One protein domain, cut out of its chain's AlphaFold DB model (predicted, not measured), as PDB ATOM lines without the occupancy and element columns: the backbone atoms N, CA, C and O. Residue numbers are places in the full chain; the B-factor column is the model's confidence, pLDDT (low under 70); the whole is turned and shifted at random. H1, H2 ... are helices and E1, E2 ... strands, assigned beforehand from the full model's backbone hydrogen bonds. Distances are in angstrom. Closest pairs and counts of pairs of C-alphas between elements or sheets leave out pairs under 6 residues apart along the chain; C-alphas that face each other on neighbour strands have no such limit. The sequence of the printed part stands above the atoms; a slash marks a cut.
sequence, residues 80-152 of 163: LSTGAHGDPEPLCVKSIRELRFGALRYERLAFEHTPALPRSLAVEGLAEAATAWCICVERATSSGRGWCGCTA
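This is residues 80 to 152 of the 163 residues of an uncharacterized protein of Mycobacterium sp. ACS1612 (UniProt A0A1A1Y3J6). A long, strongly twisted sheet of four antiparallel strands, in the order E1, E2, E3, E4, makes the body, and neither face bears a named helix. Two short helices lie beyond one end of it, H1 before the first strand and H2 in the loop between E2 and E3. The printed part has 73 residues, with named elements in the order H1, E1, E2, H2, E3, E4, and the class is mixed, helices and strands. The whole is loose, with a radius of gyration of the C-alphas of 15.6 A, and elongated, spanning 46 by 24 by 18 A.

Start at H1, residues 80 to 84, which is not on the sheet. A short link leads to E1, residues 92 to 101, an edge strand that bends by 51 degrees at residue 95. E2, residues 104 to 113, forms a hairpin with E1; look for N 97 and O 108, 2.8 A apart. H2, residues 119 to 123, is not on the sheet and is apart from H1. In both helices the O i to N i+4 pair is within hydrogen-bond range. E3, residues 130 to 137, is antiparallel to E2 at 158 degrees, with N 109 and O 134 at 2.9 A. E4, residues 147 to 151, the other edge strand, forms a hairpin with E3, with N 135 and O 149 at 2.9 A.

Find C-alpha 80, where H1 begins, at (369.812, 278.158, 139.333). E1 starts at C-alpha 92, (352.786, 277.376, 120.356), and runs 26.5 A; E2 runs 27.4 A and E3 22.6 A. E4 ends at C-alpha 151, (351.635, 266.397, 131.239).

The C-alphas farthest apart, of Val 123 and Ser 142, are 47.5 A apart. The printed part has no cut, and no link is long. Confidence is low, with pLDDT under 70, at residues 82 to 88, 104 and 136 to 152.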
ATOM      1  N   LEU A  80     370.888 277.341 139.906       72.56
ATOM      2  CA  LEU A  80     369.812 278.158 139.333       72.56
ATOM      3  C   LEU A  80     368.615 278.304 140.287       72.56
ATOM      4  O   LEU A  80     367.948 279.339 140.265       72.56
ATOM      5  N   SER A  81     368.385 277.337 141.182       70.00
ATOM      6  CA  SER A  81     367.316 277.350 142.194       70.00
ATOM      7  C   SER A  81     365.965 277.844 141.625       70.00
ATOM      8  O   SER A  81     365.541 277.415 140.556       70.00
ATOM      9  N   THR A  82     365.286 278.778 142.294       65.69
ATOM     10  CA  THR A  82     364.030 279.393 141.818       65.69
ATOM     11  C   THR A  82     364.200 280.270 140.572       65.69
ATOM     12  O   THR A  82     363.229 280.494 139.856       65.69
ATOM     13  N   GLY A  83     365.423 280.717 140.268       63.00
ATOM     14  CA  GLY A  83     365.757 281.468 139.053       63.00
ATOM     15  C   GLY A  83     365.805 280.614 137.782       63.00
ATOM     16  O   GLY A  83     365.876 281.169 136.689       63.00
ATOM     17  N   ALA A  84     365.723 279.282 137.905       64.56
ATOM     18  CA  ALA A  84     365.528 278.378 136.771       64.56
ATOM     19  C   ALA A  84     364.134 278.524 136.132       64.56
ATOM     20  O   ALA A  84     363.930 278.136 134.983       64.56
ATOM     21  N   HIS A  85     363.166 279.072 136.871       61.47
ATOM     22  CA  HIS A  85     361.793 279.257 136.417       61.47
ATOM     23  C   HIS A  85     361.600 280.690 135.914       61.47
ATOM     24  O   HIS A  85     361.048 281.541 136.608       61.47
ATOM     25  N   GLY A  86     362.095 280.965 134.706       68.31
ATOM     26  CA  GLY A  86     361.723 282.179 133.981       68.31
ATOM     27  C   GLY A  86     360.245 282.167 133.583       68.31
ATOM     28  O   GLY A  86     359.609 281.110 133.571       68.31
ATOM     29  N   ASP A  87     359.707 283.338 133.227       69.50
ATOM     30  CA  ASP A  87     358.379 283.403 132.616       69.50
ATOM     31  C   ASP A  87     358.376 282.541 131.343       69.50
ATOM     32  O   ASP A  87     359.242 282.724 130.479       69.50
ATOM     33  N   PRO A  88     357.447 281.577 131.223       66.88
ATOM     34  CA  PRO A  88     357.432 280.681 130.084       66.88
ATOM     35  C   PRO A  88     357.116 281.459 128.809       66.88
ATOM     36  O   PRO A  88     356.265 282.353 128.795       66.88
ATOM     37  N   GLU A  89     357.766 281.075 127.711       72.31
ATOM     38  CA  GLU A  89     357.379 281.569 126.394       72.31
ATOM     39  C   GLU A  89     355.903 281.232 126.105       72.31
ATOM     40  O   GLU A  89     355.405 280.183 126.537       72.31
ATOM     41  N   PRO A  90     355.184 282.096 125.363       78.75
ATOM     42  CA  PRO A  90     353.817 281.811 124.951       78.75
ATOM     43  C   PRO A  90     353.705 280.454 124.244       78.75
ATOM     44  O   PRO A  90     354.504 280.124 123.369       78.75
ATOM     45  N   LEU A  91     352.684 279.671 124.600       76.50
ATOM     46  CA  LEU A  91     352.487 278.324 124.059       76.50
ATOM     47  C   LEU A  91     352.211 278.351 122.548       76.50
ATOM     48  O   LEU A  91     351.238 278.953 122.086       76.50
ATOM     49  N   CYS A  92     353.003 277.598 121.785       82.56
ATOM     50  CA  CYS A  92     352.786 277.376 120.356       82.56
ATOM     51  C   CYS A  92     351.737 276.276 120.137       82.56
ATOM     52  O   CYS A  92     352.065 275.119 119.859       82.56
ATOM     53  N   VAL A  93     350.456 276.629 120.289       84.62
ATOM     54  CA  VAL A  93     349.330 275.692 120.149       84.62
ATOM     55  C   VAL A  93     349.236 275.153 118.718       84.62
ATOM     56  O   VAL A  93     349.098 275.909 117.760       84.62
ATOM     57  N   LYS A  94     349.257 273.825 118.575       86.25
ATOM     58  CA  LYS A  94     349.094 273.120 117.293       86.25
ATOM     59  C   LYS A  94     347.668 272.661 117.053       86.25
ATOM     60  O   LYS A  94     347.185 272.707 115.928       86.25
ATOM     61  N   SER A  95     347.003 272.171 118.095       82.75
ATOM     62  CA  SER A  95     345.608 271.743 117.995       82.75
ATOM     63  C   SER A  95     344.928 271.747 119.353       82.75
ATOM     64  O   SER A  95     345.573 271.526 120.378       82.75
ATOM     65  N   ILE A  96     343.615 271.949 119.337       86.56
ATOM     66  CA  ILE A  96     342.734 271.780 120.488       86.56
ATOM     67  C   ILE A  96     341.643 270.808 120.060       86.56
ATOM     68  O   ILE A  96     341.052 270.959 118.989       86.56
ATOM     69  N   ARG A  97     341.401 269.781 120.872       82.88
ATOM     70  CA  ARG A  97     340.359 268.788 120.624       82.88
ATOM     71  C   ARG A  97     339.497 268.617 121.862       82.88
ATOM     72  O   ARG A  97     339.975 268.128 122.881       82.88
ATOM     73  N   GLU A  98     338.215 268.930 121.732       84.69
ATOM     74  CA  GLU A  98     337.215 268.572 122.734       84.69
ATOM     75  C   GLU A  98     337.010 267.053 122.778       84.69
ATOM     76  O   GLU A  98     336.869 266.378 121.752       84.69
ATOM     77  N   LEU A  99     336.981 266.515 123.992       81.25
ATOM     78  CA  LEU A  99     336.768 265.109 124.293       81.25
ATOM     79  C   LEU A  99     335.737 264.968 125.417       81.25
ATOM     80  O   LEU A  99     335.466 265.889 126.194       81.25
ATOM     81  N   ARG A 100     335.109 263.790 125.472       76.38
ATOM     82  CA  ARG A 100     334.066 263.470 126.449       76.38
ATOM     83  C   ARG A 100     334.300 262.084 127.020       76.38
ATOM     84  O   ARG A 100     334.537 261.142 126.268       76.38
ATOM     85  N   PHE A 101     334.178 261.962 128.336       72.81
ATOM     86  CA  PHE A 101     334.189 260.678 129.033       72.81
ATOM     87  C   PHE A 101     333.070 260.666 130.077       72.81
ATOM     88  O   PHE A 101     333.125 261.376 131.082       72.81
ATOM     89  N   GLY A 102     332.000 259.917 129.800       80.62
ATOM     90  CA  GLY A 102     330.769 259.977 130.590       80.62
ATOM     91  C   GLY A 102     330.177 261.393 130.619       80.62
ATOM     92  O   GLY A 102     329.886 261.979 129.576       80.62
ATOM     93  N   ALA A 103     330.009 261.944 131.824       74.81
ATOM     94  CA  ALA A 103     329.521 263.310 132.037       74.81
ATOM     95  C   ALA A 103     330.626 264.385 131.971       74.81
ATOM     96  O   ALA A 103     330.314 265.573 131.996       74.81
ATOM     97  N   LEU A 104     331.904 263.992 131.888       69.38
ATOM     98  CA  LEU A 104     333.031 264.921 131.861       69.38
ATOM     99  C   LEU A 104     333.281 265.431 130.440       69.38
ATOM    100  O   LEU A 104     333.309 264.653 129.481       69.38
ATOM    101  N   ARG A 105     333.497 266.742 130.325       73.31
ATOM    102  CA  ARG A 105     334.007 267.413 129.125       73.31
ATOM    103  C   ARG A 105     335.408 267.918 129.436       73.31
ATOM    104  O   ARG A 105     335.626 268.493 130.499       73.31
ATOM    105  N   TYR A 106     336.339 267.672 128.530       78.56
ATOM    106  CA  TYR A 106     337.706 268.152 128.659       78.56
ATOM    107  C   TYR A 106     338.279 268.456 127.283       78.56
ATOM    108  O   TYR A 106     337.838 267.909 126.271       78.56
ATOM    109  N   GLU A 107     339.270 269.329 127.253       79.31
ATOM    110  CA  GLU A 107     339.998 269.677 126.045       79.31
ATOM    111  C   GLU A 107     341.392 269.084 126.115       79.31
ATOM    112  O   GLU A 107     342.092 269.220 127.115       79.31
ATOM    113  N   ARG A 108     341.810 268.428 125.036       81.44
ATOM    114  CA  ARG A 108     343.204 268.058 124.838       81.44
ATOM    115  C   ARG A 108     343.846 269.073 123.911       81.44
ATOM    116  O   ARG A 108     343.451 269.168 122.747       81.44
ATOM    117  N   LEU A 109     344.851 269.777 124.407       80.56
ATOM    118  CA  LEU A 109     345.622 270.749 123.646       80.56
ATOM    119  C   LEU A 109     347.015 270.179 123.372       80.56
ATOM    120  O   LEU A 109     347.690 269.708 124.282       80.56
ATOM    121  N   ALA A 110     347.420 270.189 122.104       81.88
ATOM    122  CA  ALA A 110     348.774 269.855 121.677       81.88
ATOM    123  C   ALA A 110     349.531 271.148 121.385       81.88
ATOM    124  O   ALA A 110     349.010 272.010 120.671       81.88
ATOM    125  N   PHE A 111     350.745 271.277 121.904       80.94
ATOM    126  CA  PHE A 111     351.594 272.446 121.707       80.94
ATOM    127  C   PHE A 111     353.049 272.032 121.518       80.94
ATOM    128  O   PHE A 111     353.472 270.991 122.013       80.94
ATOM    129  N   GLU A 112     353.806 272.846 120.794       82.44
ATOM    130  CA  GLU A 112     355.263 272.732 120.772       82.44
ATOM    131  C   GLU A 112     355.855 273.608 121.872       82.44
ATOM    132  O   GLU A 112     355.418 274.743 122.078       82.44
ATOM    133  N   HIS A 113     356.839 273.068 122.581       77.19
ATOM    134  CA  HIS A 113     357.599 273.801 123.579       77.19
ATOM    135  C   HIS A 113     359.071 273.409 123.505       77.19
ATOM    136  O   HIS A 113     359.407 272.234 123.355       77.19
ATOM    137  N   THR A 114     359.932 274.412 123.628       76.88
ATOM    138  CA  THR A 114     361.379 274.243 123.718       76.88
ATOM    139  C   THR A 114     361.761 274.532 125.164       76.88
ATOM    140  O   THR A 114     361.660 275.687 125.586       76.88
ATOM    141  N   PRO A 115     362.131 273.517 125.962       74.06
ATOM    142  CA  PRO A 115     362.444 273.753 127.359       74.06
ATOM    143  C   PRO A 115     363.759 274.529 127.463       74.06
ATOM    144  O   PRO A 115     364.776 274.153 126.877       74.06
ATOM    145  N   ALA A 116     363.745 275.614 128.236       75.75
ATOM    146  CA  ALA A 116     364.942 276.381 128.562       75.75
ATOM    147  C   ALA A 116     365.787 275.604 129.585       75.75
ATOM    148  O   ALA A 116     365.744 275.870 130.786       75.75
ATOM    149  N   LEU A 117     366.505 274.584 129.112       76.62
ATOM    150  CA  LEU A 117     367.332 273.737 129.963       76.62
ATOM    151  C   LEU A 117     368.737 274.327 130.176       76.62
ATOM    152  O   LEU A 117     369.274 274.988 129.280       76.62
ATOM    153  N   PRO A 118     369.368 274.044 131.334       77.62
ATOM    154  CA  PRO A 118     370.790 274.286 131.561       77.62
ATOM    155  C   PRO A 118     371.670 273.665 130.471       77.62
ATOM    156  O   PRO A 118     371.278 272.709 129.792       77.62
ATOM    157  N   ARG A 119     372.887 274.192 130.303       80.56
ATOM    158  CA  ARG A 119     373.734 273.844 129.156       80.56
ATOM    159  C   ARG A 119     374.137 272.373 129.175       80.56
ATOM    160  O   ARG A 119     374.204 271.778 128.100       80.56
ATOM    161  N   SER A 120     374.381 271.796 130.353       77.50
ATOM    162  CA  SER A 120     374.655 270.359 130.502       77.50
ATOM    163  C   SER A 120     373.578 269.492 129.848       77.50
ATOM    164  O   SER A 120     373.905 268.630 129.040       77.50
ATOM    165  N   LEU A 121     372.300 269.784 130.103       74.75
ATOM    166  CA  LEU A 121     371.167 269.030 129.558       74.75
ATOM    167  C   LEU A 121     370.886 269.361 128.085       74.75
ATOM    168  O   LEU A 121     370.448 268.504 127.318       74.75
ATOM    169  N   ALA A 122     371.163 270.594 127.654       80.06
ATOM    170  CA  ALA A 122     370.996 270.989 126.258       80.06
ATOM    171  C   ALA A 122     371.960 270.244 125.316       80.06
ATOM    172  O   ALA A 122     371.566 269.867 124.213       80.06
ATOM    173  N   VAL A 123     373.203 269.994 125.748       80.56
ATOM    174  CA  VAL A 123     374.202 269.234 124.968       80.56
ATOM    175  C   VAL A 123     373.793 267.767 124.782       80.56
ATOM    176  O   VAL A 123     374.168 267.153 123.786       80.56
ATOM    177  N   GLU A 124     372.973 267.226 125.682       75.44
ATOM    178  CA  GLU A 124     372.399 265.878 125.570       75.44
ATOM    179  C   GLU A 124     371.191 265.807 124.615       75.44
ATOM    180  O   GLU A 124     370.599 264.744 124.432       75.44
ATOM    181  N   GLY A 125     370.816 266.924 123.978       74.38
ATOM    182  CA  GLY A 125     369.681 266.998 123.054       74.38
ATOM    183  C   GLY A 125     368.320 267.082 123.751       74.38
ATOM    184  O   GLY A 125     367.285 266.975 123.099       74.38
ATOM    185  N   LEU A 126     368.289 267.297 125.070       73.12
ATOM    186  CA  LEU A 126     367.043 267.386 125.842       73.12
ATOM    187  C   LEU A 126     366.340 268.747 125.695       73.12
ATOM    188  O   LEU A 126     365.186 268.889 126.090       73.12
ATOM    189  N   ALA A 127     367.031 269.743 125.131       74.56
ATOM    190  CA  ALA A 127     366.510 271.091 124.897       74.56
ATOM    191  C   ALA A 127     365.855 271.266 123.515       74.56
ATOM    192  O   ALA A 127     365.530 272.387 123.130       74.56
ATOM    193  N   GLU A 128     365.696 270.192 122.737       76.00
ATOM    194  CA  GLU A 128     365.039 270.265 121.432       76.00
ATOM    195  C   GLU A 128     363.531 270.523 121.573       76.00
ATOM    196  O   GLU A 128     362.895 270.138 122.557       76.00
ATOM    197  N   ALA A 129     362.948 271.185 120.569       75.69
ATOM    198  CA  ALA A 129     361.515 271.438 120.531       75.69
ATOM    199  C   ALA A 129     360.742 270.112 120.546       75.69
ATOM    200  O   ALA A 129     360.901 269.270 119.660       75.69
ATOM    201  N   ALA A 130     359.871 269.948 121.539       73.38
ATOM    202  CA  ALA A 130     359.062 268.755 121.716       73.38
ATOM    203  C   ALA A 130     357.572 269.090 121.620       73.38
ATOM    204  O   ALA A 130     357.122 270.168 122.019       73.38
ATOM    205  N   THR A 131     356.786 268.146 121.096       74.19
ATOM    206  CA  THR A 131     355.325 268.233 121.177       74.19
ATOM    207  C   THR A 131     354.877 267.718 122.534       74.19
ATOM    208  O   THR A 131     355.110 266.560 122.866       74.19
ATOM    209  N   ALA A 132     354.196 268.569 123.287       72.94
ATOM    210  CA  ALA A 132     353.559 268.227 124.544       72.94
ATOM    211  C   ALA A 132     352.034 268.249 124.397       72.94
ATOM    212  O   ALA A 132     351.466 268.941 123.545       72.94
ATOM    213  N   TRP A 133     351.363 267.497 125.267       73.38
ATOM    214  CA  TRP A 133     349.910 267.480 125.364       73.38
ATOM    215  C   TRP A 133     349.482 267.912 126.761       73.38
ATOM    216  O   TRP A 133     350.066 267.514 127.761       73.38
ATOM    217  N   CYS A 134     348.428 268.708 126.847       70.69
ATOM    218  CA  CYS A 134     347.785 269.025 128.115       70.69
ATOM    219  C   CYS A 134     346.297 268.702 128.048       70.69
ATOM    220  O   CYS A 134     345.681 268.755 126.979       70.69
ATOM    221  N   ILE A 135     345.742 268.322 129.199       71.50
ATOM    222  CA  ILE A 135     344.321 268.054 129.369       71.50
ATOM    223  C   ILE A 135     343.753 269.148 130.270       71.50
ATOM    224  O   ILE A 135     344.024 269.223 131.468       71.50
ATOM    225  N   CYS A 136     342.936 270.007 129.678       67.12
ATOM    226  CA  CYS A 136     342.190 271.026 130.391       67.12
ATOM    227  C   CYS A 136     340.835 270.445 130.786       67.12
ATOM    228  O   CYS A 136     340.022 270.106 129.923       67.12
ATOM    229  N   VAL A 137     340.589 270.314 132.089       62.84
ATOM    230  CA  VAL A 137     339.296 269.860 132.605       62.84
ATOM    231  C   VAL A 137     338.540 271.077 133.113       62.84
ATOM    232  O   VAL A 137     338.846 271.650 134.162       62.84
ATOM    233  N   GLU A 138     337.513 271.475 132.369       59.56
ATOM    234  CA  GLU A 138     336.597 272.499 132.842       59.56
ATOM    235  C   GLU A 138     335.637 271.867 133.856       59.56
ATOM    236  O   GLU A 138     334.777 271.046 133.525       59.56
ATOM    237  N   ARG A 139     335.797 272.218 135.135       48.34
ATOM    238  CA  ARG A 139     334.823 271.845 136.160       48.34
ATOM    239  C   ARG A 139     333.707 272.884 136.135       48.34
ATOM    240  O   ARG A 139     333.977 274.070 136.287       48.34
ATOM    241  N   ALA A 140     332.458 272.441 136.004       45.91
ATOM    242  CA  ALA A 140     331.286 273.291 136.183       45.91
ATOM    243  C   ALA A 140     331.163 273.712 137.660       45.91
ATOM    244  O   ALA A 140     330.403 273.129 138.429       45.91
ATOM    245  N   THR A 141     331.952 274.689 138.093       43.97
ATOM    246  CA  THR A 141     331.733 275.403 139.351       43.97
ATOM    247  C   THR A 141     331.474 276.867 139.033       43.97
ATOM    248  O   THR A 141     332.049 277.440 138.108       43.97
ATOM    249  N   SER A 142     330.573 277.479 139.799       45.75
ATOM    250  CA  SER A 142     330.055 278.843 139.622       45.75
ATOM    251  C   SER A 142     331.113 279.957 139.634       45.75
ATOM    252  O   SER A 142     330.770 281.121 139.450       45.75
ATOM    253  N   SER A 143     332.391 279.625 139.837       46.56
ATOM    254  CA  SER A 143     333.516 280.558 139.864       46.56
ATOM    255  C   SER A 143     334.427 280.504 138.629       46.56
ATOM    256  O   SER A 143     335.470 281.152 138.651       46.56
ATOM    257  N   GLY A 144     334.087 279.747 137.576       45.06
ATOM    258  CA  GLY A 144     334.720 279.857 136.248       45.06
ATOM    259  C   GLY A 144     336.223 279.547 136.166       45.06
ATOM    260  O   GLY A 144     336.847 279.819 135.147       45.06
ATOM    261  N   ARG A 145     336.835 278.994 137.219       46.94
ATOM    262  CA  ARG A 145     338.243 278.575 137.191       46.94
ATOM    263  C   ARG A 145     338.303 277.093 136.847       46.94
ATOM    264  O   ARG A 145     338.215 276.241 137.732       46.94
ATOM    265  N   GLY A 146     338.395 276.805 135.550       55.31
ATOM    266  CA  GLY A 146     338.815 275.493 135.063       55.31
ATOM    267  C   GLY A 146     340.231 275.182 135.554       55.31
ATOM    268  O   GLY A 146     341.036 276.092 135.745       55.31
ATOM    269  N   TRP A 147     340.525 273.906 135.789       54.19
ATOM    270  CA  TRP A 147     341.869 273.465 136.159       54.19
ATOM    271  C   TRP A 147     342.498 272.793 134.937       54.19
ATOM    272  O   TRP A 147     341.903 271.893 134.340       54.19
ATOM    273  N   CYS A 148     343.691 273.235 134.546       54.91
ATOM    274  CA  CYS A 148     344.484 272.582 133.510       54.91
ATOM    275  C   CYS A 148     345.516 271.651 134.156       54.91
ATOM    276  O   CYS A 148     346.318 272.072 134.988       54.91
ATOM    277  N   GLY A 149     345.469 270.368 133.791       59.94
ATOM    278  CA  GLY A 149     346.518 269.402 134.095       59.94
ATOM    279  C   GLY A 149     347.422 269.266 132.877       59.94
ATOM    280  O   GLY A 149     346.991 268.795 131.822       59.94
ATOM    281  N   CYS A 150     348.672 269.699 132.994       52.50
ATOM    282  CA  CYS A 150     349.645 269.600 131.912       52.50
ATOM    283  C   CYS A 150     350.579 268.420 132.174       52.50
ATOM    284  O   CYS A 150     351.272 268.396 133.188       52.50
ATOM    285  N   THR A 151     350.632 267.465 131.246       54.03
ATOM    286  CA  THR A 151     351.635 266.397 131.239       54.03
ATOM    287  C   THR A 151     352.558 266.639 130.052       54.03
ATOM    288  O   THR A 151     352.268 266.247 128.923       54.03
ATOM    289  N   ALA A 152     353.663 267.345 130.274       47.22
ATOM    290  CA  ALA A 152     354.661 267.517 129.228       47.22
ATOM    291  C   ALA A 152     355.427 266.202 129.061       47.22
ATOM    292  O   ALA A 152     356.233 265.836 129.913       47.22
TER     293      ALA A 152